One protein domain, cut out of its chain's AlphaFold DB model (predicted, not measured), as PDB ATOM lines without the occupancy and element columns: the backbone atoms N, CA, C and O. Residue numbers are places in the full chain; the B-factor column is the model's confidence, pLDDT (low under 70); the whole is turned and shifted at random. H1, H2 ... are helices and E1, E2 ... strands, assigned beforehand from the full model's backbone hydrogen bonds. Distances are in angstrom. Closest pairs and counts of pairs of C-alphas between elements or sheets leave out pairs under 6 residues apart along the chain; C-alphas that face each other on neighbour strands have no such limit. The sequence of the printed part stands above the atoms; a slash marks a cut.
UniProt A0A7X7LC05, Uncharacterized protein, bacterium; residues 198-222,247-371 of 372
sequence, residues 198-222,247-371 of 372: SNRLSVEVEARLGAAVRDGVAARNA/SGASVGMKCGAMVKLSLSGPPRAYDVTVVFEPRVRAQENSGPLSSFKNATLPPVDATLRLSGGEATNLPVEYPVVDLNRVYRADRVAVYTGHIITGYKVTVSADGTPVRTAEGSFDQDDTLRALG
ATOM      1  N   SER A 198     272.773 133.004 223.391       79.38
ATOM      2  CA  SER A 198     273.960 133.497 222.669       79.38
ATOM      3  C   SER A 198     274.436 134.890 223.080       79.38
ATOM      4  O   SER A 198     275.615 135.198 222.919       79.38
ATOM      5  N   ASN A 199     273.528 135.728 223.582       82.25
ATOM      6  CA  ASN A 199     273.831 137.083 224.037       82.25
ATOM      7  C   ASN A 199     274.031 137.100 225.559       82.25
ATOM      8  O   ASN A 199     274.906 137.800 226.062       82.25
ATOM      9  N   ARG A 200     273.254 136.275 226.281       83.56
ATOM     10  CA  ARG A 200     273.332 136.140 227.743       83.56
ATOM     11  C   ARG A 200     274.617 135.470 228.231       83.56
ATOM     12  O   ARG A 200     275.109 135.835 229.296       83.56
ATOM     13  N   LEU A 201     275.125 134.474 227.499       85.44
ATOM     14  CA  LEU A 201     276.337 133.732 227.849       85.44
ATOM     15  C   LEU A 201     277.574 134.418 227.253       85.44
ATOM     16  O   LEU A 201     277.917 134.232 226.082       85.44
ATOM     17  N   SER A 202     278.278 135.188 228.080       87.69
ATOM     18  CA  SER A 202     279.604 135.683 227.727       87.69
ATOM     19  C   SER A 202     280.631 134.555 227.818       87.69
ATOM     20  O   SER A 202     280.614 133.744 228.745       87.69
ATOM     21  N   VAL A 203     281.540 134.522 226.842       87.19
ATOM     22  CA  VAL A 203     282.625 133.540 226.743       87.19
ATOM     23  C   VAL A 203     283.908 134.267 226.353       87.19
ATOM     24  O   VAL A 203     284.003 134.816 225.252       87.19
ATOM     25  N   GLU A 204     284.910 134.226 227.229       87.25
ATOM     26  CA  GLU A 204     286.291 134.611 226.921       87.25
ATOM     27  C   GLU A 204     287.179 133.363 226.903       87.25
ATOM     28  O   GLU A 204     287.096 132.531 227.802       87.25
ATOM     29  N   VAL A 205     288.054 133.235 225.903       82.88
ATOM     30  CA  VAL A 205     288.950 132.077 225.744       82.88
ATOM     31  C   VAL A 205     290.401 132.549 225.787       82.88
ATOM     32  O   VAL A 205     290.888 133.153 224.833       82.88
ATOM     33  N   GLU A 206     291.111 132.251 226.874       84.00
ATOM     34  CA  GLU A 206     292.557 132.458 226.976       84.00
ATOM     35  C   GLU A 206     293.288 131.135 226.702       84.00
ATOM     36  O   GLU A 206     293.561 130.343 227.608       84.00
ATOM     37  N   ALA A 207     293.588 130.879 225.427       79.69
ATOM     38  CA  ALA A 207     294.342 129.702 225.007       79.69
ATOM     39  C   ALA A 207     295.851 129.860 225.259       79.69
ATOM     40  O   ALA A 207     296.446 130.914 225.000       79.69
ATOM     41  N   ARG A 208     296.486 128.779 225.723       77.19
ATOM     42  CA  ARG A 208     297.914 128.719 226.052       77.19
ATOM     43  C   ARG A 208     298.574 127.484 225.441       77.19
ATOM     44  O   ARG A 208     297.950 126.432 225.295       77.19
ATOM     45  N   LEU A 209     299.859 127.622 225.130       73.06
ATOM     46  CA  LEU A 209     300.738 126.557 224.645       73.06
ATOM     47  C   LEU A 209     302.013 126.543 225.499       73.06
ATOM     48  O   LEU A 209     302.505 127.600 225.896       73.06
ATOM     49  N   GLY A 210     302.557 125.365 225.788       68.00
ATOM     50  CA  GLY A 210     303.795 125.220 226.551       68.00
ATOM     51  C   GLY A 210     304.488 123.884 226.305       68.00
ATOM     52  O   GLY A 210     303.886 122.937 225.797       68.00
ATOM     53  N   ALA A 211     305.761 123.806 226.683       65.25
ATOM     54  CA  ALA A 211     306.498 122.548 226.714       65.25
ATOM     55  C   ALA A 211     306.258 121.810 228.041       65.25
ATOM     56  O   ALA A 211     306.181 122.429 229.107       65.25
ATOM     57  N   ALA A 212     306.163 120.484 227.968       61.00
ATOM     58  CA  ALA A 212     306.151 119.585 229.111       61.00
ATOM     59  C   ALA A 212     307.597 119.220 229.483       61.00
ATOM     60  O   ALA A 212     308.166 118.262 228.960       61.00
ATOM     61  N   VAL A 213     308.201 119.999 230.383       55.91
ATOM     62  CA  VAL A 213     309.504 119.671 230.982       55.91
ATOM     63  C   VAL A 213     309.264 118.734 232.171       55.91
ATOM     64  O   VAL A 213     308.216 118.811 232.814       55.91
ATOM     65  N   ARG A 214     310.220 117.845 232.481       45.56
ATOM     66  CA  ARG A 214     310.077 116.814 233.534       45.56
ATOM     67  C   ARG A 214     309.649 117.347 234.907       45.56
ATOM     68  O   ARG A 214     308.981 116.614 235.626       45.56
ATOM     69  N   ASP A 215     309.973 118.602 235.221       38.72
ATOM     70  CA  ASP A 215     309.723 119.229 236.525       38.72
ATOM     71  C   ASP A 215     308.874 120.521 236.442       38.72
ATOM     72  O   ASP A 215     308.805 121.279 237.408       38.72
ATOM     73  N   GLY A 216     308.214 120.814 235.308       41.62
ATOM     74  CA  GLY A 216     307.331 121.988 235.208       41.62
ATOM     75  C   GLY A 216     306.887 122.397 233.798       41.62
ATOM     76  O   GLY A 216     307.379 121.893 232.790       41.62
ATOM     77  N   VAL A 217     305.950 123.352 233.727       41.16
ATOM     78  CA  VAL A 217     305.398 123.885 232.466       41.16
ATOM     79  C   VAL A 217     305.732 125.368 232.312       41.16
ATOM     80  O   VAL A 217     305.279 126.204 233.094       41.16
ATOM     81  N   ALA A 218     306.464 125.710 231.252       47.59
ATOM     82  CA  ALA A 218     306.667 127.091 230.816       47.59
ATOM     83  C   ALA A 218     305.608 127.463 229.761       47.59
ATOM     84  O   ALA A 218     305.822 127.293 228.559       47.59
ATOM     85  N   ALA A 219     304.442 127.929 230.214       47.06
ATOM     86  CA  ALA A 219     303.343 128.321 229.334       47.06
ATOM     87  C   ALA A 219     303.560 129.707 228.698       47.06
ATOM     88  O   ALA A 219     304.125 130.614 229.314       47.06
ATOM     89  N   ARG A 220     303.048 129.889 227.478       53.91
ATOM     90  CA  ARG A 220     302.914 131.179 226.793       53.91
ATOM     91  C   ARG A 220     301.484 131.372 226.293       53.91
ATOM     92  O   ARG A 220     300.820 130.418 225.881       53.91
ATOM     93  N   ASN A 221     301.029 132.620 226.312       47.88
ATOM     94  CA  ASN A 221     299.702 133.009 225.841       47.88
ATOM     95  C   ASN A 221     299.674 133.126 224.311       47.88
ATOM     96  O   ASN A 221     300.653 133.559 223.701       47.88
ATOM     97  N   ALA A 222     298.542 132.776 223.694       46.56
ATOM     98  CA  ALA A 222     298.315 133.040 222.276       46.56
ATOM     99  C   ALA A 222     298.273 134.552 221.974       46.56
ATOM    100  O   ALA A 222     297.838 135.357 222.802       46.56
ATOM    101  N   SER A 247     321.652 112.646 217.430       46.34
ATOM    102  CA  SER A 247     321.091 113.106 218.703       46.34
ATOM    103  C   SER A 247     319.596 113.407 218.544       46.34
ATOM    104  O   SER A 247     319.193 114.452 218.033       46.34
ATOM    105  N   GLY A 248     318.756 112.468 218.980       53.12
ATOM    106  CA  GLY A 248     317.313 112.676 219.102       53.12
ATOM    107  C   GLY A 248     316.953 113.421 220.390       53.12
ATOM    108  O   GLY A 248     317.470 113.100 221.458       53.12
ATOM    109  N   ALA A 249     316.035 114.383 220.298       60.62
ATOM    110  CA  ALA A 249     315.407 115.029 221.447       60.62
ATOM    111  C   ALA A 249     313.881 114.962 221.300       60.62
ATOM    112  O   ALA A 249     313.320 115.541 220.369       60.62
ATOM    113  N   SER A 250     313.213 114.254 222.214       60.56
ATOM    114  CA  SER A 250     311.752 114.292 222.333       60.56
ATOM    115  C   SER A 250     311.344 115.476 223.201       60.56
ATOM    116  O   SER A 250     311.909 115.660 224.281       60.56
ATOM    117  N   VAL A 251     310.366 116.262 222.746       64.75
ATOM    118  CA  VAL A 251     309.740 117.309 223.556       64.75
ATOM    119  C   VAL A 251     308.226 117.148 223.504       64.75
ATOM    120  O   VAL A 251     307.607 117.275 222.446       64.75
ATOM    121  N   GLY A 252     307.631 116.903 224.670       65.62
ATOM    122  CA  GLY A 252     306.184 116.895 224.835       65.62
ATOM    123  C   GLY A 252     305.621 118.313 224.773       65.62
ATOM    124  O   GLY A 252     306.105 119.217 225.457       65.62
ATOM    125  N   MET A 253     304.578 118.518 223.978       67.12
ATOM    126  CA  MET A 253     303.817 119.763 223.910       67.12
ATOM    127  C   MET A 253     302.524 119.629 224.718       67.12
ATOM    128  O   MET A 253     301.821 118.630 224.600       67.12
ATOM    129  N   LYS A 254     302.175 120.653 225.501       74.38
ATOM    130  CA  LYS A 254     300.860 120.800 226.144       74.38
ATOM    131  C   LYS A 254     300.159 122.042 225.616       74.38
ATOM    132  O   LYS A 254     300.779 123.096 225.487       74.38
ATOM    133  N   CYS A 255     298.854 121.946 225.397       75.81
ATOM    134  CA  CYS A 255     298.002 123.104 225.146       75.81
ATOM    135  C   CYS A 255     296.710 123.009 225.959       75.81
ATOM    136  O   CYS A 255     296.368 121.952 226.485       75.81
ATOM    137  N   GLY A 256     296.004 124.125 226.068       81.25
ATOM    138  CA  GLY A 256     294.709 124.195 226.727       81.25
ATOM    139  C   GLY A 256     294.146 125.606 226.665       81.25
ATOM    140  O   GLY A 256     294.760 126.507 226.085       81.25
ATOM    141  N   ALA A 257     292.993 125.811 227.289       76.88
ATOM    142  CA  ALA A 257     292.399 127.126 227.459       76.88
ATOM    143  C   ALA A 257     291.888 127.323 228.885       76.88
ATOM    144  O   ALA A 257     291.318 126.415 229.485       76.88
ATOM    145  N   MET A 258     292.043 128.543 229.396       86.31
ATOM    146  CA  MET A 258     291.186 129.039 230.464       86.31
ATOM    147  C   MET A 258     289.975 129.694 229.805       86.31
ATOM    148  O   MET A 258     290.123 130.703 229.111       86.31
ATOM    149  N   VAL A 259     288.791 129.112 229.985       85.88
ATOM    150  CA  VAL A 259     287.544 129.654 229.439       85.88
ATOM    151  C   VAL A 259     286.774 130.332 230.560       85.88
ATOM    152  O   VAL A 259     286.316 129.675 231.494       85.88
ATOM    153  N   LYS A 260     286.646 131.657 230.482       89.19
ATOM    154  CA  LYS A 260     285.814 132.426 231.410       89.19
ATOM    155  C   LYS A 260     284.393 132.438 230.873       89.19
ATOM    156  O   LYS A 260     284.178 132.767 229.705       89.19
ATOM    157  N   LEU A 261     283.447 132.085 231.727       89.50
ATOM    158  CA  LEU A 261     282.029 131.988 231.419       89.50
ATOM    159  C   LEU A 261     281.269 132.897 232.380       89.50
ATOM    160  O   LEU A 261     281.497 132.837 233.587       89.50
ATOM    161  N   SER A 262     280.349 133.710 231.875       88.25
ATOM    162  CA  SER A 262     279.361 134.384 232.721       88.25
ATOM    163  C   SER A 262     278.007 134.434 232.034       88.25
ATOM    164  O   SER A 262     277.927 134.605 230.818       88.25
ATOM    165  N   LEU A 263     276.942 134.249 232.811       86.81
ATOM    166  CA  LEU A 263     275.580 134.144 232.300       86.81
ATOM    167  C   LEU A 263     274.707 135.244 232.906       86.81
ATOM    168  O   LEU A 263     274.486 135.276 234.113       86.81
ATOM    169  N   SER A 264     274.189 136.150 232.079       81.44
ATOM    170  CA  SER A 264     273.288 137.214 232.537       81.44
ATOM    171  C   SER A 264     271.831 136.741 232.668       81.44
ATOM    172  O   SER A 264     271.414 135.753 232.057       81.44
ATOM    173  N   GLY A 265     271.018 137.474 233.436       72.25
ATOM    174  CA  GLY A 265     269.564 137.273 233.506       72.25
ATOM    175  C   GLY A 265     269.094 136.163 234.470       72.25
ATOM    176  O   GLY A 265     269.810 135.854 235.422       72.25
ATOM    177  N   PRO A 266     267.881 135.601 234.267       69.00
ATOM    178  CA  PRO A 266     267.203 134.700 235.213       69.00
ATOM    179  C   PRO A 266     267.973 133.395 235.501       69.00
ATOM    180  O   PRO A 266     268.768 132.948 234.669       69.00
ATOM    181  N   PRO A 267     267.734 132.768 236.669       70.38
ATOM    182  CA  PRO A 267     268.708 131.967 237.414       70.38
ATOM    183  C   PRO A 267     268.874 130.544 236.884       70.38
ATOM    184  O   PRO A 267     269.588 129.757 237.499       70.38
ATOM    185  N   ARG A 268     268.195 130.176 235.790       81.88
ATOM    186  CA  ARG A 268     268.205 128.808 235.277       81.88
ATOM    187  C   ARG A 268     269.641 128.326 235.114       81.88
ATOM    188  O   ARG A 268     270.445 128.945 234.419       81.88
ATOM    189  N   ALA A 269     269.919 127.197 235.748       86.38
ATOM    190  CA  ALA A 269     271.189 126.516 235.648       86.38
ATOM    191  C   ALA A 269     271.228 125.662 234.375       86.38
ATOM    192  O   ALA A 269     270.442 124.718 234.256       86.38
ATOM    193  N   TYR A 270     272.142 125.992 233.466       88.69
ATOM    194  CA  TYR A 270     272.421 125.252 232.234       88.69
ATOM    195  C   TYR A 270     273.628 124.337 232.436       88.69
ATOM    196  O   TYR A 270     274.579 124.718 233.124       88.69
ATOM    197  N   ASP A 271     273.627 123.175 231.790       94.12
ATOM    198  CA  ASP A 271     274.814 122.323 231.717       94.12
ATOM    199  C   ASP A 271     275.679 122.809 230.543       94.12
ATOM    200  O   ASP A 271     275.356 122.611 229.368       94.12
ATOM    201  N   VAL A 272     276.750 123.538 230.872       94.19
ATOM    202  CA  VAL A 272     277.649 124.199 229.923       94.19
ATOM    203  C   VAL A 272     278.866 123.317 229.666       94.19
ATOM    204  O   VAL A 272     279.723 123.142 230.534       94.19
ATOM    205  N   THR A 273     278.959 122.795 228.445       95.62
ATOM    206  CA  THR A 273     280.072 121.966 227.968       95.62
ATOM    207  C   THR A 273     281.010 122.800 227.102       95.62
ATOM    208  O   THR A 273     280.602 123.387 226.097       95.62
ATOM    209  N   VAL A 274     282.288 122.821 227.469       94.38
ATOM    210  CA  VAL A 274     283.378 123.451 226.720       94.38
ATOM    211  C   VAL A 274     284.209 122.354 226.066       94.38
ATOM    212  O   VAL A 274     284.885 121.596 226.754       94.38
ATOM    213  N   VAL A 275     284.179 122.285 224.736       94.31
ATOM    214  CA  VAL A 275     284.943 121.331 223.920       94.31
ATOM    215  C   VAL A 275     286.176 122.027 223.349       94.31
ATOM    216  O   VAL A 275     286.047 122.997 222.601       94.31
ATOM    217  N   PHE A 276     287.368 121.533 223.678       92.19
ATOM    218  CA  PHE A 276     288.657 122.014 223.183       92.19
ATOM    219  C   PHE A 276     289.230 121.051 222.127       92.19
ATOM    220  O   PHE A 276     289.427 119.861 222.371       92.19
ATOM    221  N   GLU A 277     289.540 121.589 220.950       92.38
ATOM    222  CA  GLU A 277     290.074 120.878 219.785       92.38
ATOM    223  C   GLU A 277     291.454 121.456 219.409       92.38
ATOM    224  O   GLU A 277     291.525 122.574 218.882       92.38
ATOM    225  N   PRO A 278     292.573 120.744 219.640       88.00
ATOM    226  CA  PRO A 278     293.884 121.205 219.196       88.00
ATOM    227  C   PRO A 278     294.010 121.087 217.672       88.00
ATOM    228  O   PRO A 278     293.851 120.010 217.094       88.00
ATOM    229  N   ARG A 279     294.367 122.183 216.996       89.25
ATOM    230  CA  ARG A 279     294.679 122.160 215.559       89.25
ATOM    231  C   ARG A 279     296.123 121.731 215.370       89.25
ATOM    232  O   ARG A 279     297.041 122.540 215.528       89.25
ATOM    233  N   VAL A 280     296.332 120.462 215.035       88.19
ATOM    234  CA  VAL A 280     297.671 119.889 214.853       88.19
ATOM    235  C   VAL A 280     298.016 119.645 213.388       88.19
ATOM    236  O   VAL A 280     297.153 119.452 212.528       88.19
ATOM    237  N   ARG A 281     299.317 119.595 213.115       88.56
ATOM    238  CA  ARG A 281     299.858 118.906 211.945       88.56
ATOM    239  C   ARG A 281     300.691 117.718 212.409       88.56
ATOM    240  O   ARG A 281     301.348 117.811 213.444       88.56
ATOM    241  N   ALA A 282     300.677 116.630 211.653       86.25
ATOM    242  CA  ALA A 282     301.397 115.398 211.949       86.25
ATOM    243  C   ALA A 282     302.360 115.029 210.816       86.25
ATOM    244  O   ALA A 282     302.149 115.398 209.655       86.25
ATOM    245  N   GLN A 283     303.398 114.272 211.162       82.00
ATOM    246  CA  GLN A 283     304.301 113.638 210.211       82.00
ATOM    247  C   GLN A 283     304.903 112.373 210.828       82.00
ATOM    248  O   GLN A 283     305.640 112.436 211.809       82.00
ATOM    249  N   GLU A 284     304.621 111.226 210.217       76.62
ATOM    250  CA  GLU A 284     305.149 109.925 210.643       76.62
ATOM    251  C   GLU A 284     306.633 109.792 210.253       76.62
ATOM    252  O   GLU A 284     307.506 109.579 211.095       76.62
ATOM    253  N   ASN A 285     306.945 110.002 208.971       74.12
ATOM    254  CA  ASN A 285     308.293 109.864 208.417       74.12
ATOM    255  C   ASN A 285     309.114 111.146 208.605       74.12
ATOM    256  O   ASN A 285     308.755 112.179 208.041       74.12
ATOM    257  N   SER A 286     310.230 111.094 209.342       70.88
ATOM    258  CA  SER A 286     310.966 112.304 209.750       70.88
ATOM    259  C   SER A 286     311.276 113.266 208.586       70.88
ATOM    260  O   SER A 286     311.880 112.889 207.576       70.88
ATOM    261  N   GLY A 287     310.844 114.523 208.720       74.75
ATOM    262  CA  GLY A 287     310.913 115.529 207.653       74.75
ATOM    263  C   GLY A 287     310.883 116.976 208.164       74.75
ATOM    264  O   GLY A 287     310.770 117.205 209.368       74.75
ATOM    265  N   PRO A 288     311.017 117.982 207.281       78.12
ATOM    266  CA  PRO A 288     310.892 119.387 207.666       78.12
ATOM    267  C   PRO A 288     309.449 119.711 208.079       78.12
ATOM    268  O   PRO A 288     308.506 119.091 207.587       78.12
ATOM    269  N   LEU A 289     309.247 120.731 208.916       74.50
ATOM    270  CA  LEU A 289     307.908 121.124 209.394       74.50
ATOM    271  C   LEU A 289     306.948 121.543 208.265       74.50
ATOM    272  O   LEU A 289     305.736 121.427 208.412       74.50
ATOM    273  N   SER A 290     307.477 121.968 207.114       79.50
ATOM    274  CA  SER A 290     306.705 122.235 205.893       79.50
ATOM    275  C   SER A 290     306.115 120.980 205.232       79.50
ATOM    276  O   SER A 290     305.222 121.108 204.402       79.50
ATOM    277  N   SER A 291     306.582 119.779 205.592       81.62
ATOM    278  CA  SER A 291     306.021 118.502 205.118       81.62
ATOM    279  C   SER A 291     304.913 117.936 206.014       81.62
ATOM    280  O   SER A 291     304.205 117.025 205.587       81.62
ATOM    281  N   PHE A 292     304.731 118.486 207.222       84.19
ATOM    282  CA  PHE A 292     303.692 118.047 208.154       84.19
ATOM    283  C   PHE A 292     302.304 118.386 207.597       84.19
ATOM    284  O   PHE A 292     302.021 119.535 207.248       84.19
ATOM    285  N   LYS A 293     301.410 117.396 207.559       86.94
ATOM    286  CA  LYS A 293     300.037 117.547 207.055       86.94
ATOM    287  C   LYS A 293     299.078 117.817 208.207       86.94
ATOM    288  O   LYS A 293     299.300 117.332 209.310       86.94
ATOM    289  N   ASN A 294     298.003 118.568 207.962       89.19
ATOM    290  CA  ASN A 294     296.936 118.743 208.953       89.19
ATOM    291  C   ASN A 294     296.408 117.368 209.397       89.19
ATOM    292  O   ASN A 294     296.148 116.512 208.550       89.19
ATOM    293  N   ALA A 295     296.242 117.178 210.703       87.62
ATOM    294  CA  ALA A 295     295.724 115.949 211.290       87.62
ATOM    295  C   ALA A 295     294.689 116.276 212.371       87.62
ATOM    296  O   ALA A 295     294.726 117.345 212.983       87.62
ATOM    297  N   THR A 296     293.767 115.345 212.599       86.06
ATOM    298  CA  THR A 296     292.710 115.469 213.606       86.06
ATOM    299  C   THR A 296     293.056 114.585 214.793       86.06
ATOM    300  O   THR A 296     293.289 113.391 214.621       86.06
ATOM    301  N   LEU A 297     293.062 115.163 215.991       86.12
ATOM    302  CA  LEU A 297     293.082 114.417 217.248       86.12
ATOM    303  C   LEU A 297     291.672 114.419 217.862       86.12
ATOM    304  O   LEU A 297     290.863 115.278 217.495       86.12
ATOM    305  N   PRO A 298     291.351 113.487 218.779       89.19
ATOM    306  CA  PRO A 298     290.122 113.568 219.564       89.19
ATOM    307  C   PRO A 298     290.019 114.921 220.291       89.19
ATOM    308  O   PRO A 298     291.048 115.467 220.690       89.19
ATOM    309  N   PRO A 299     288.814 115.480 220.482       92.12
ATOM    310  CA  PRO A 299     288.629 116.633 221.356       92.12
ATOM    311  C   PRO A 299     288.813 116.243 222.831       92.12
ATOM    312  O   PRO A 299     288.748 115.067 223.187       92.12
ATOM    313  N   VAL A 300     288.972 117.247 223.695       92.94
ATOM    314  CA  VAL A 300     288.766 117.113 225.146       92.94
ATOM    315  C   VAL A 300     287.675 118.080 225.565       92.94
ATOM    316  O   VAL A 300     287.759 119.270 225.266       92.94
ATOM    317  N   ASP A 301     286.661 117.581 226.260       93.38
ATOM    318  CA  ASP A 301     285.589 118.386 226.823       93.38
ATOM    319  C   ASP A 301     285.673 118.493 228.351       93.38
ATOM    320  O   ASP A 301     286.254 117.656 229.042       93.38
ATOM    321  N   ALA A 302     285.077 119.558 228.880       93.38
ATOM    322  CA  ALA A 302     284.759 119.692 230.290       93.38
ATOM    323  C   ALA A 302     283.371 120.323 230.425       93.38
ATOM    324  O   ALA A 302     283.046 121.278 229.718       93.38
ATOM    325  N   THR A 303     282.557 119.802 231.341       94.19
ATOM    326  CA  THR A 303     281.200 120.297 231.599       94.19
ATOM    327  C   THR A 303     281.105 120.829 233.023       94.19
ATOM    328  O   THR A 303     281.563 120.179 233.962       94.19
ATOM    329  N   LEU A 304     280.488 121.997 233.183       95.06
ATOM    330  CA  LEU A 304     280.054 122.525 234.474       95.06
ATOM    331  C   LEU A 304     278.603 122.988 234.388       95.06
ATOM    332  O   LEU A 304     278.061 123.158 233.300       95.06
ATOM    333  N   ARG A 305     277.987 123.222 235.541       94.19
ATOM    334  CA  ARG A 305     276.644 123.784 235.627       94.19
ATOM    335  C   ARG A 305     276.734 125.265 235.990       94.19
ATOM    336  O   ARG A 305     277.455 125.594 236.928       94.19
ATOM    337  N   LEU A 306     276.060 126.131 235.228       91.44
ATOM    338  CA  LEU A 306     276.147 127.593 235.356       91.44
ATOM    339  C   LEU A 306     274.756 128.232 235.410       91.44
ATOM    340  O   LEU A 306     273.945 128.031 234.503       91.44
ATOM    341  N   SER A 307     274.509 129.021 236.451       88.81
ATOM    342  CA  SER A 307     273.240 129.703 236.733       88.81
ATOM    343  C   SER A 307     273.255 131.168 236.279       88.81
ATOM    344  O   SER A 307     274.306 131.801 236.166       88.81
ATOM    345  N   GLY A 308     272.078 131.746 236.036       85.12
ATOM    346  CA  GLY A 308     271.959 133.184 235.765       85.12
ATOM    347  C   GLY A 308     272.446 134.037 236.940       85.12
ATOM    348  O   GLY A 308     272.054 133.812 238.083       85.12
ATOM    349  N   GLY A 309     273.314 135.008 236.652       82.31
ATOM    350  CA  GLY A 309     274.021 135.831 237.637       82.31
ATOM    351  C   GLY A 309     275.412 135.309 238.020       82.31
ATOM    352  O   GLY A 309     276.176 136.048 238.640       82.31
ATOM    353  N   GLU A 310     275.777 134.082 237.639       88.06
ATOM    354  CA  GLU A 310     277.085 133.502 237.958       88.06
ATOM    355  C   GLU A 310     278.172 133.860 236.928       88.06
ATOM    356  O   GLU A 310     277.921 134.072 235.735       88.06
ATOM    357  N   ALA A 311     279.418 133.872 237.405       89.31
ATOM    358  CA  ALA A 311     280.625 133.951 236.593       89.31
ATOM    359  C   ALA A 311     281.667 132.958 237.128       89.31
ATOM    360  O   ALA A 311     281.884 132.868 238.336       89.31
ATOM    361  N   THR A 312     282.318 132.213 236.236       93.00
ATOM    362  CA  THR A 312     283.266 131.148 236.586       93.00
ATOM    363  C   THR A 312     284.372 131.001 235.540       93.00
ATOM    364  O   THR A 312     284.265 131.496 234.417       93.00
ATOM    365  N   ASN A 313     285.447 130.304 235.907       89.44
ATOM    366  CA  ASN A 313     286.591 130.025 235.046       89.44
ATOM    367  C   ASN A 313     286.777 128.507 234.931       89.44
ATOM    368  O   ASN A 313     287.064 127.847 235.929       89.44
ATOM    369  N   LEU A 314     286.642 127.965 233.720       89.75
ATOM    370  CA  LEU A 314     286.824 126.547 233.429       89.75
ATOM    371  C   LEU A 314     288.166 126.318 232.710       89.75
ATOM    372  O   LEU A 314     288.300 126.691 231.539       89.75
ATOM    373  N   PRO A 315     289.172 125.717 233.371       87.94
ATOM    374  CA  PRO A 315     290.363 125.226 232.691       87.94
ATOM    375  C   PRO A 315     290.040 123.954 231.901       87.94
ATOM    376  O   PRO A 315     289.481 123.003 232.445       87.94
ATOM    377  N   VAL A 316     290.456 123.912 230.636       86.88
ATOM    378  CA  VAL A 316     290.434 122.705 229.797       86.88
ATOM    379  C   VAL A 316     291.850 122.469 229.276       86.88
ATOM    380  O   VAL A 316     292.353 123.253 228.469       86.88
ATOM    381  N   GLU A 317     292.521 121.422 229.765       85.56
ATOM    382  CA  GLU A 317     293.860 121.018 229.311       85.56
ATOM    383  C   GLU A 317     293.783 119.824 228.358       85.56
ATOM    384  O   GLU A 317     293.103 118.835 228.630       85.56
ATOM    385  N   TYR A 318     294.543 119.892 227.268       84.62
ATOM    386  CA  TYR A 318     294.752 118.766 226.371       84.62
ATOM    387  C   TYR A 318     295.944 117.906 226.853       84.62
ATOM    388  O   TYR A 318     296.924 118.461 227.370       84.62
ATOM    389  N   PRO A 319     295.912 116.566 226.679       82.12
ATOM    390  CA  PRO A 319     297.049 115.682 226.928       82.12
ATOM    391  C   PRO A 319     298.364 116.129 226.272       82.12
ATOM    392  O   PRO A 319     298.384 116.908 225.319       82.12
ATOM    393  N   VAL A 320     299.483 115.595 226.767       77.69
ATOM    394  CA  VAL A 320     300.792 115.808 226.131       77.69
ATOM    395  C   VAL A 320     300.781 115.194 224.728       77.69
ATOM    396  O   VAL A 320     300.321 114.066 224.552       77.69
ATOM    397  N   VAL A 321     301.307 115.922 223.744       74.88
ATOM    398  CA  VAL A 321     301.516 115.433 222.377       74.88
ATOM    399  C   VAL A 321     302.980 115.632 222.000       74.88
ATOM    400  O   VAL A 321     303.485 116.750 222.070       74.88
ATOM    401  N   ASP A 322     303.672 114.562 221.618       74.50
ATOM    402  CA  ASP A 322     305.121 114.610 221.412       74.50
ATOM    403  C   ASP A 322     305.528 115.088 220.010       74.50
ATOM    404  O   ASP A 322     305.007 114.624 218.985       74.50
ATOM    405  N   LEU A 323     306.544 115.957 219.980       70.81
ATOM    406  CA  LEU A 323     307.328 116.276 218.792       70.81
ATOM    407  C   LEU A 323     308.773 115.810 219.006       70.81
ATOM    408  O   LEU A 323     309.510 116.341 219.839       70.81
ATOM    409  N   ASN A 324     309.200 114.828 218.217       67.88
ATOM    410  CA  ASN A 324     310.573 114.337 218.221       67.88
ATOM    411  C   ASN A 324     311.396 115.125 217.205       67.88
ATOM    412  O   ASN A 324     311.114 115.081 216.006       67.88
ATOM    413  N   ARG A 325     312.439 115.814 217.673       68.81
ATOM    414  CA  ARG A 325     313.443 116.472 216.835       68.81
ATOM    415  C   ARG A 325     314.623 115.530 216.617       68.81
ATOM    416  O   ARG A 325     315.231 115.058 217.574       68.81
ATOM    417  N   VAL A 326     314.974 115.309 215.355       64.44
ATOM    418  CA  VAL A 326     316.136 114.521 214.931       64.44
ATOM    419  C   VAL A 326     317.019 115.409 214.058       64.44
ATOM    420  O   VAL A 326     316.547 116.026 213.104       64.44
ATOM    421  N   TYR A 327     318.308 115.494 214.377       62.66
ATOM    422  CA  TYR A 327     319.279 116.152 213.503       62.66
ATOM    423  C   TYR A 327     319.808 115.143 212.485       62.66
ATOM    424  O   TYR A 327     320.357 114.111 212.870       62.66
ATOM    425  N   ARG A 328     319.668 115.441 211.189       60.59
ATOM    426  CA  ARG A 328     320.339 114.670 210.131       60.59
ATOM    427  C   ARG A 328     321.788 115.135 209.947       60.59
ATOM    428  O   ARG A 328     322.216 116.146 210.503       60.59
ATOM    429  N   ALA A 329     322.561 114.363 209.179       53.94
ATOM    430  CA  ALA A 329     324.012 114.528 209.005       53.94
ATOM    431  C   ALA A 329     324.454 115.854 208.341       53.94
ATOM    432  O   ALA A 329     325.648 116.130 208.261       53.94
ATOM    433  N   ASP A 330     323.502 116.665 207.880       58.41
ATOM    434  CA  ASP A 330     323.630 118.017 207.322       58.41
ATOM    435  C   ASP A 330     323.316 119.133 208.346       58.41
ATOM    436  O   ASP A 330     323.345 120.314 208.008       58.41
ATOM    437  N   ARG A 331     323.021 118.769 209.605       55.38
ATOM    438  CA  ARG A 331     322.475 119.627 210.678       55.38
ATOM    439  C   ARG A 331     321.070 120.179 210.413       55.38
ATOM    440  O   ARG A 331     320.590 120.986 211.214       55.38
ATOM    441  N   VAL A 332     320.372 119.732 209.368       63.16
ATOM    442  CA  VAL A 332     318.959 120.074 209.182       63.16
ATOM    443  C   VAL A 332     318.153 119.371 210.271       63.16
ATOM    444  O   VAL A 332     318.201 118.149 210.438       63.16
ATOM    445  N   ALA A 333     317.414 120.165 211.042       65.75
ATOM    446  CA  ALA A 333     316.464 119.650 212.013       65.75
ATOM    447  C   ALA A 333     315.236 119.117 211.268       65.75
ATOM    448  O   ALA A 333     314.458 119.890 210.705       65.75
ATOM    449  N   VAL A 334     315.073 117.796 211.275       72.56
ATOM    450  CA  VAL A 334     313.842 117.128 210.855       72.56
ATOM    451  C   VAL A 334     313.052 116.700 212.087       72.56
ATOM    452  O   VAL A 334     313.595 116.556 213.183       72.56
ATOM    453  N   TYR A 335     311.753 116.515 211.911       74.44
ATOM    454  CA  TYR A 335     310.821 116.264 212.998       74.44
ATOM    455  C   TYR A 335     309.884 115.106 212.637       74.44
ATOM    456  O   TYR A 335     309.607 114.868 211.459       74.44
ATOM    457  N   THR A 336     309.403 114.389 213.650       77.38
ATOM    458  CA  THR A 336     308.355 113.356 213.557       77.38
ATOM    459  C   THR A 336     307.463 113.417 214.803       77.38
ATOM    460  O   THR A 336     307.897 113.892 215.854       77.38
ATOM    461  N   GLY A 337     306.204 113.000 214.682       81.69
ATOM    462  CA  GLY A 337     305.156 113.223 215.680       81.69
ATOM    463  C   GLY A 337     304.216 114.355 215.261       81.69
ATOM    464  O   GLY A 337     303.865 114.458 214.083       81.69
ATOM    465  N   HIS A 338     303.801 115.200 216.209       83.81
ATOM    466  CA  HIS A 338     302.790 116.238 215.978       83.81
ATOM    467  C   HIS A 338     303.264 117.621 216.427       83.81
ATOM    468  O   HIS A 338     303.891 117.755 217.470       83.81
ATOM    469  N   ILE A 339     302.892 118.663 215.683       82.19
ATOM    470  CA  ILE A 339     303.050 120.062 216.092       82.19
ATOM    471  C   ILE A 339     301.675 120.717 216.245       82.19
ATOM    472  O   ILE A 339     300.840 120.671 215.338       82.19
ATOM    473  N   ILE A 340     301.429 121.327 217.405       81.00
ATOM    474  CA  ILE A 340     300.196 122.069 217.693       81.00
ATOM    475  C   ILE A 340     300.332 123.469 217.081       81.00
ATOM    476  O   ILE A 340     301.222 124.227 217.451       81.00
ATOM    477  N   THR A 341     299.464 123.797 216.126       83.75
ATOM    478  CA  THR A 341     299.501 125.046 215.333       83.75
ATOM    479  C   THR A 341     298.357 126.006 215.660       83.75
ATOM    480  O   THR A 341     298.343 127.145 215.197       83.75
ATOM    481  N   GLY A 342     297.395 125.577 216.476       86.12
ATOM    482  CA  GLY A 342     296.266 126.393 216.905       86.12
ATOM    483  C   GLY A 342     295.257 125.606 217.729       86.12
ATOM    484  O   GLY A 342     295.547 124.512 218.212       86.12
ATOM    485  N   TYR A 343     294.055 126.156 217.845       85.94
ATOM    486  CA  TYR A 343     292.950 125.585 218.606       85.94
ATOM    487  C   TYR A 343     291.592 125.985 218.013       85.94
ATOM    488  O   TYR A 343     291.467 126.992 217.309       85.94
ATOM    489  N   LYS A 344     290.568 125.205 218.355       90.06
ATOM    490  CA  LYS A 344     289.151 125.564 218.296       90.06
ATOM    491  C   LYS A 344     288.532 125.246 219.657       90.06
ATOM    492  O   LYS A 344     288.801 124.196 220.228       90.06
ATOM    493  N   VAL A 345     287.730 126.160 220.186       88.38
ATOM    494  CA  VAL A 345     286.921 125.963 221.391       88.38
ATOM    495  C   VAL A 345     285.463 126.135 221.005       88.38
ATOM    496  O   VAL A 345     285.091 127.175 220.463       88.38
ATOM    497  N   THR A 346     284.648 125.125 221.284       92.31
ATOM    498  CA  THR A 346     283.197 125.151 221.075       92.31
ATOM    499  C   THR A 346     282.525 125.119 222.441       92.31
ATOM    500  O   THR A 346     282.761 124.195 223.213       92.31
ATOM    501  N   VAL A 347     281.712 126.125 222.756       90.31
ATOM    502  CA  VAL A 347     280.939 126.196 224.002       90.31
ATOM    503  C   VAL A 347     279.472 125.946 223.684       90.31
ATOM    504  O   VAL A 347     278.871 126.665 222.880       90.31
ATOM    505  N   SER A 348     278.913 124.934 224.336       90.94
ATOM    506  CA  SER A 348     277.517 124.517 224.232       90.94
ATOM    507  C   SER A 348     276.833 124.617 225.593       90.94
ATOM    508  O   SER A 348     277.484 124.453 226.619       90.94
ATOM    509  N   ALA A 349     275.524 124.844 225.605       88.88
ATOM    510  CA  ALA A 349     274.691 124.839 226.803       88.88
ATOM    511  C   ALA A 349     273.458 123.963 226.552       88.88
ATOM    512  O   ALA A 349     272.822 124.087 225.502       88.88
ATOM    513  N   ASP A 350     273.163 123.042 227.470       90.19
ATOM    514  CA  ASP A 350     272.134 122.000 227.321       90.19
ATOM    515  C   ASP A 350     272.253 121.265 225.960       90.19
ATOM    516  O   ASP A 350     271.278 121.046 225.239       90.19
ATOM    517  N   GLY A 351     273.493 120.966 225.547       85.25
ATOM    518  CA  GLY A 351     273.833 120.340 224.260       85.25
ATOM    519  C   GLY A 351     273.734 121.244 223.016       85.25
ATOM    520  O   GLY A 351     274.204 120.854 221.949       85.25
ATOM    521  N   THR A 352     273.187 122.457 223.127       84.38
ATOM    522  CA  THR A 352     273.056 123.405 222.006       84.38
ATOM    523  C   THR A 352     274.327 124.252 221.865       84.38
ATOM    524  O   THR A 352     274.712 124.894 222.843       84.38
ATOM    525  N   PRO A 353     274.992 124.311 220.693       85.69
ATOM    526  CA  PRO A 353     276.188 125.131 220.508       85.69
ATOM    527  C   PRO A 353     275.846 126.623 220.573       85.69
ATOM    528  O   PRO A 353     275.015 127.116 219.812       85.69
ATOM    529  N   VAL A 354     276.509 127.345 221.478       84.00
ATOM    530  CA  VAL A 354     276.271 128.772 221.742       84.00
ATOM    531  C   VAL A 354     277.340 129.642 221.083       84.00
ATOM    532  O   VAL A 354     277.026 130.698 220.534       84.00
ATOM    533  N   ARG A 355     278.613 129.221 221.128       84.81
ATOM    534  CA  ARG A 355     279.734 130.015 220.604       84.81
ATOM    535  C   ARG A 355     280.932 129.152 220.217       84.81
ATOM    536  O   ARG A 355     281.312 128.252 220.958       84.81
ATOM    537  N   THR A 356     281.578 129.497 219.107       89.12
ATOM    538  CA  THR A 356     282.854 128.902 218.680       89.12
ATOM    539  C   THR A 356     283.922 129.987 218.621       89.12
ATOM    540  O   THR A 356     283.676 131.071 218.092       89.12
ATOM    541  N   ALA A 357     285.106 129.700 219.153       84.50
ATOM    542  CA  ALA A 357     286.292 130.544 219.064       84.50
ATOM    543  C   ALA A 357     287.443 129.740 218.451       84.50
ATOM    544  O   ALA A 357     287.647 128.579 218.795       84.50
ATOM    545  N   GLU A 358     288.212 130.350 217.555       89.25
ATOM    546  CA  GLU A 358     289.350 129.710 216.897       89.25
ATOM    547  C   GLU A 358     290.584 130.606 216.975       89.25
ATOM    548  O   GLU A 358     290.471 131.833 216.966       89.25
ATOM    549  N   GLY A 359     291.767 129.998 217.001       82.81
ATOM    550  CA  GLY A 359     293.023 130.736 216.962       82.81
ATOM    551  C   GLY A 359     294.200 129.887 216.506       82.81
ATOM    552  O   GLY A 359     294.118 128.660 216.411       82.81
ATOM    553  N   SER A 360     295.310 130.558 216.218       83.81
ATOM    554  CA  SER A 360     296.596 129.952 215.884       83.81
ATOM    555  C   SER A 360     297.625 130.223 216.979       83.81
ATOM    556  O   SER A 360     297.567 131.233 217.685       83.81
ATOM    557  N   PHE A 361     298.583 129.312 217.114       76.94
ATOM    558  CA  PHE A 361     299.805 129.560 217.866       76.94
ATOM    559  C   PHE A 361     300.905 129.982 216.891       76.94
ATOM    560  O   PHE A 361     300.985 129.494 215.764       76.94
ATOM    561  N   ASP A 362     301.752 130.910 217.325       71.88
ATOM    562  CA  ASP A 362     302.913 131.348 216.558       71.88
ATOM    563  C   ASP A 362     303.899 130.174 216.435       71.88
ATOM    564  O   ASP A 362     304.357 129.642 217.449       71.88
ATOM    565  N   GLN A 363     304.182 129.720 215.210       66.56
ATOM    566  CA  GLN A 363     304.996 128.519 214.980       66.56
ATOM    567  C   GLN A 363     306.443 128.703 215.466       66.56
ATOM    568  O   GLN A 363     307.081 127.748 215.904       66.56
ATOM    569  N   ASP A 364     306.948 129.930 215.447       66.44
ATOM    570  CA  ASP A 364     308.311 130.253 215.833       66.44
ATOM    571  C   ASP A 364     308.447 130.282 217.361       66.44
ATOM    572  O   ASP A 364     309.336 129.642 217.923       66.44
ATOM    573  N   ASP A 365     307.512 130.929 218.066       61.88
ATOM    574  CA  ASP A 365     307.450 130.850 219.532       61.88
ATOM    575  C   ASP A 365     307.077 129.447 220.042       61.88
ATOM    576  O   ASP A 365     307.551 129.049 221.109       61.88
ATOM    577  N   THR A 366     306.319 128.669 219.260       60.62
ATOM    578  CA  THR A 366     306.079 127.239 219.508       60.62
ATOM    579  C   THR A 366     307.399 126.472 219.531       60.62
ATOM    580  O   THR A 366     307.691 125.793 220.510       60.62
ATOM    581  N   LEU A 367     308.245 126.627 218.507       64.00
ATOM    582  CA  LEU A 367     309.542 125.945 218.433       64.00
ATOM    583  C   LEU A 367     310.549 126.466 219.469       64.00
ATOM    584  O   LEU A 367     311.326 125.679 220.010       64.00
ATOM    585  N   ARG A 368     310.517 127.764 219.803       63.75
ATOM    586  CA  ARG A 368     311.341 128.346 220.883       63.75
ATOM    587  C   ARG A 368     310.982 127.777 222.258       63.75
ATOM    588  O   ARG A 368     311.870 127.687 223.103       63.75
ATOM    589  N   ALA A 369     309.729 127.374 222.488       52.84
ATOM    590  CA  ALA A 369     309.334 126.681 223.717       52.84
ATOM    591  C   ALA A 369     309.952 125.272 223.830       52.84
ATOM    592  O   ALA A 369     310.157 124.802 224.942       52.84
ATOM    593  N   LEU A 370     310.308 124.637 222.704       53.78
ATOM    594  CA  LEU A 370     310.986 123.329 222.646       53.78
ATOM    595  C   LEU A 370     312.525 123.437 222.642       53.78
ATOM    596  O   LEU A 370     313.218 122.429 222.522       53.78
ATOM    597  N   GLY A 371     313.065 124.660 222.657       49.34
ATOM    598  CA  GLY A 371     314.477 124.961 222.405       49.34
ATOM    599  C   GLY A 371     315.265 125.426 223.630       49.34
ATOM    600  O   GLY A 371     316.210 126.198 223.461       49.34
TER     601      GLY A 371
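This is residues 198 to 222 and 247 to 371 of the 372 residues of an uncharacterized protein of bacterium (UniProt A0A7X7LC05). What is the first picture? A long, twisted body has its strands folded into two layers partly face to face: E1, E3 and E7 make one layer and E4, E6, E9 and E10 the other. E8 joins E3 to E9 toward one end, and the short helix H1 packs on E1. What is it made of? The printed part has 150 residues with ten named strands, E1 to E10, then H1; it is mostly strand, one branched sheet whose neighbours are antiparallel. How large is it? It is a rod of 66 by 30 by 19 A, only just loose, close to compact, with a radius of gyration of the C-alphas of 18.0 A.

Where are the early strands? E1, residues 201 to 213, begins at C-alpha 201 (276.337, 133.732, 227.849) and is 36.2 A long; E2 is residues 216 to 221. E3, residues 248 to 263, is 48.8 A long, and E4, residues 270 to 287, is 46.7 A long and bends by 59 degrees at residue 284. What follows? E5 is residues 293 to 295, E6 300 to 306, E7 311 to 317 and E8 321 to 327. E9, residues 333 to 349, is 44.6 A long and bends by 53 degrees at residue 336; E10 is residues 352 to 360, and H1, residues 363 to 369, ends at C-alpha 369 (309.334, 126.681, 223.717).

What is beside E1 and E3? E2, in a hairpin with E1, lies on one side of E1 with N 220 and O 209 at 2.8 A, and E3 on the other side with N 202 and O 262 at 2.8 A. E7 and E8 lie on the side of E3 opposite to E1, with N 312 and O 261 at 2.8 A and N 253 and O 321 at 2.8 A. What is beside E4 and E9? E5 and E6 lie on one side of E4, with N 282 and O 293 and N 272 and O 304 each at 2.8 A, and E9 on the other side, with N 275 and O 346 at 2.8 A. E8, E9 and E10 form a meander, each strand the antiparallel neighbour of the one before, with N 324 and O 336 at 2.9 A and N 345 and O 357 at 2.8 A. Where is H1? It is on the sheet at a height of 7.8 A, only just over E1 with 3 of its 7 C-alphas, and slantwise to the strands, at 47 degrees to E1 on the local plane; its closest C-alphas to E1 are Ala 369 and Ala 211, 5.8 A apart. In H1 every O i to N i+4 pair is within hydrogen-bond range.

Which C-alphas are farthest apart? Those of Pro 266 and Ala 329, at 65.7 A. Is there a cut? Residues 223 to 246 are not printed, and C-alphas 222 and 247 are 30.5 A apart; of the links that are printed whole, none is long. Where is confidence low? The mean pLDDT of the printed part is 77.5, and 40 residues are under 70, among them 210 to 222, 324 to 333 and 363 to 371.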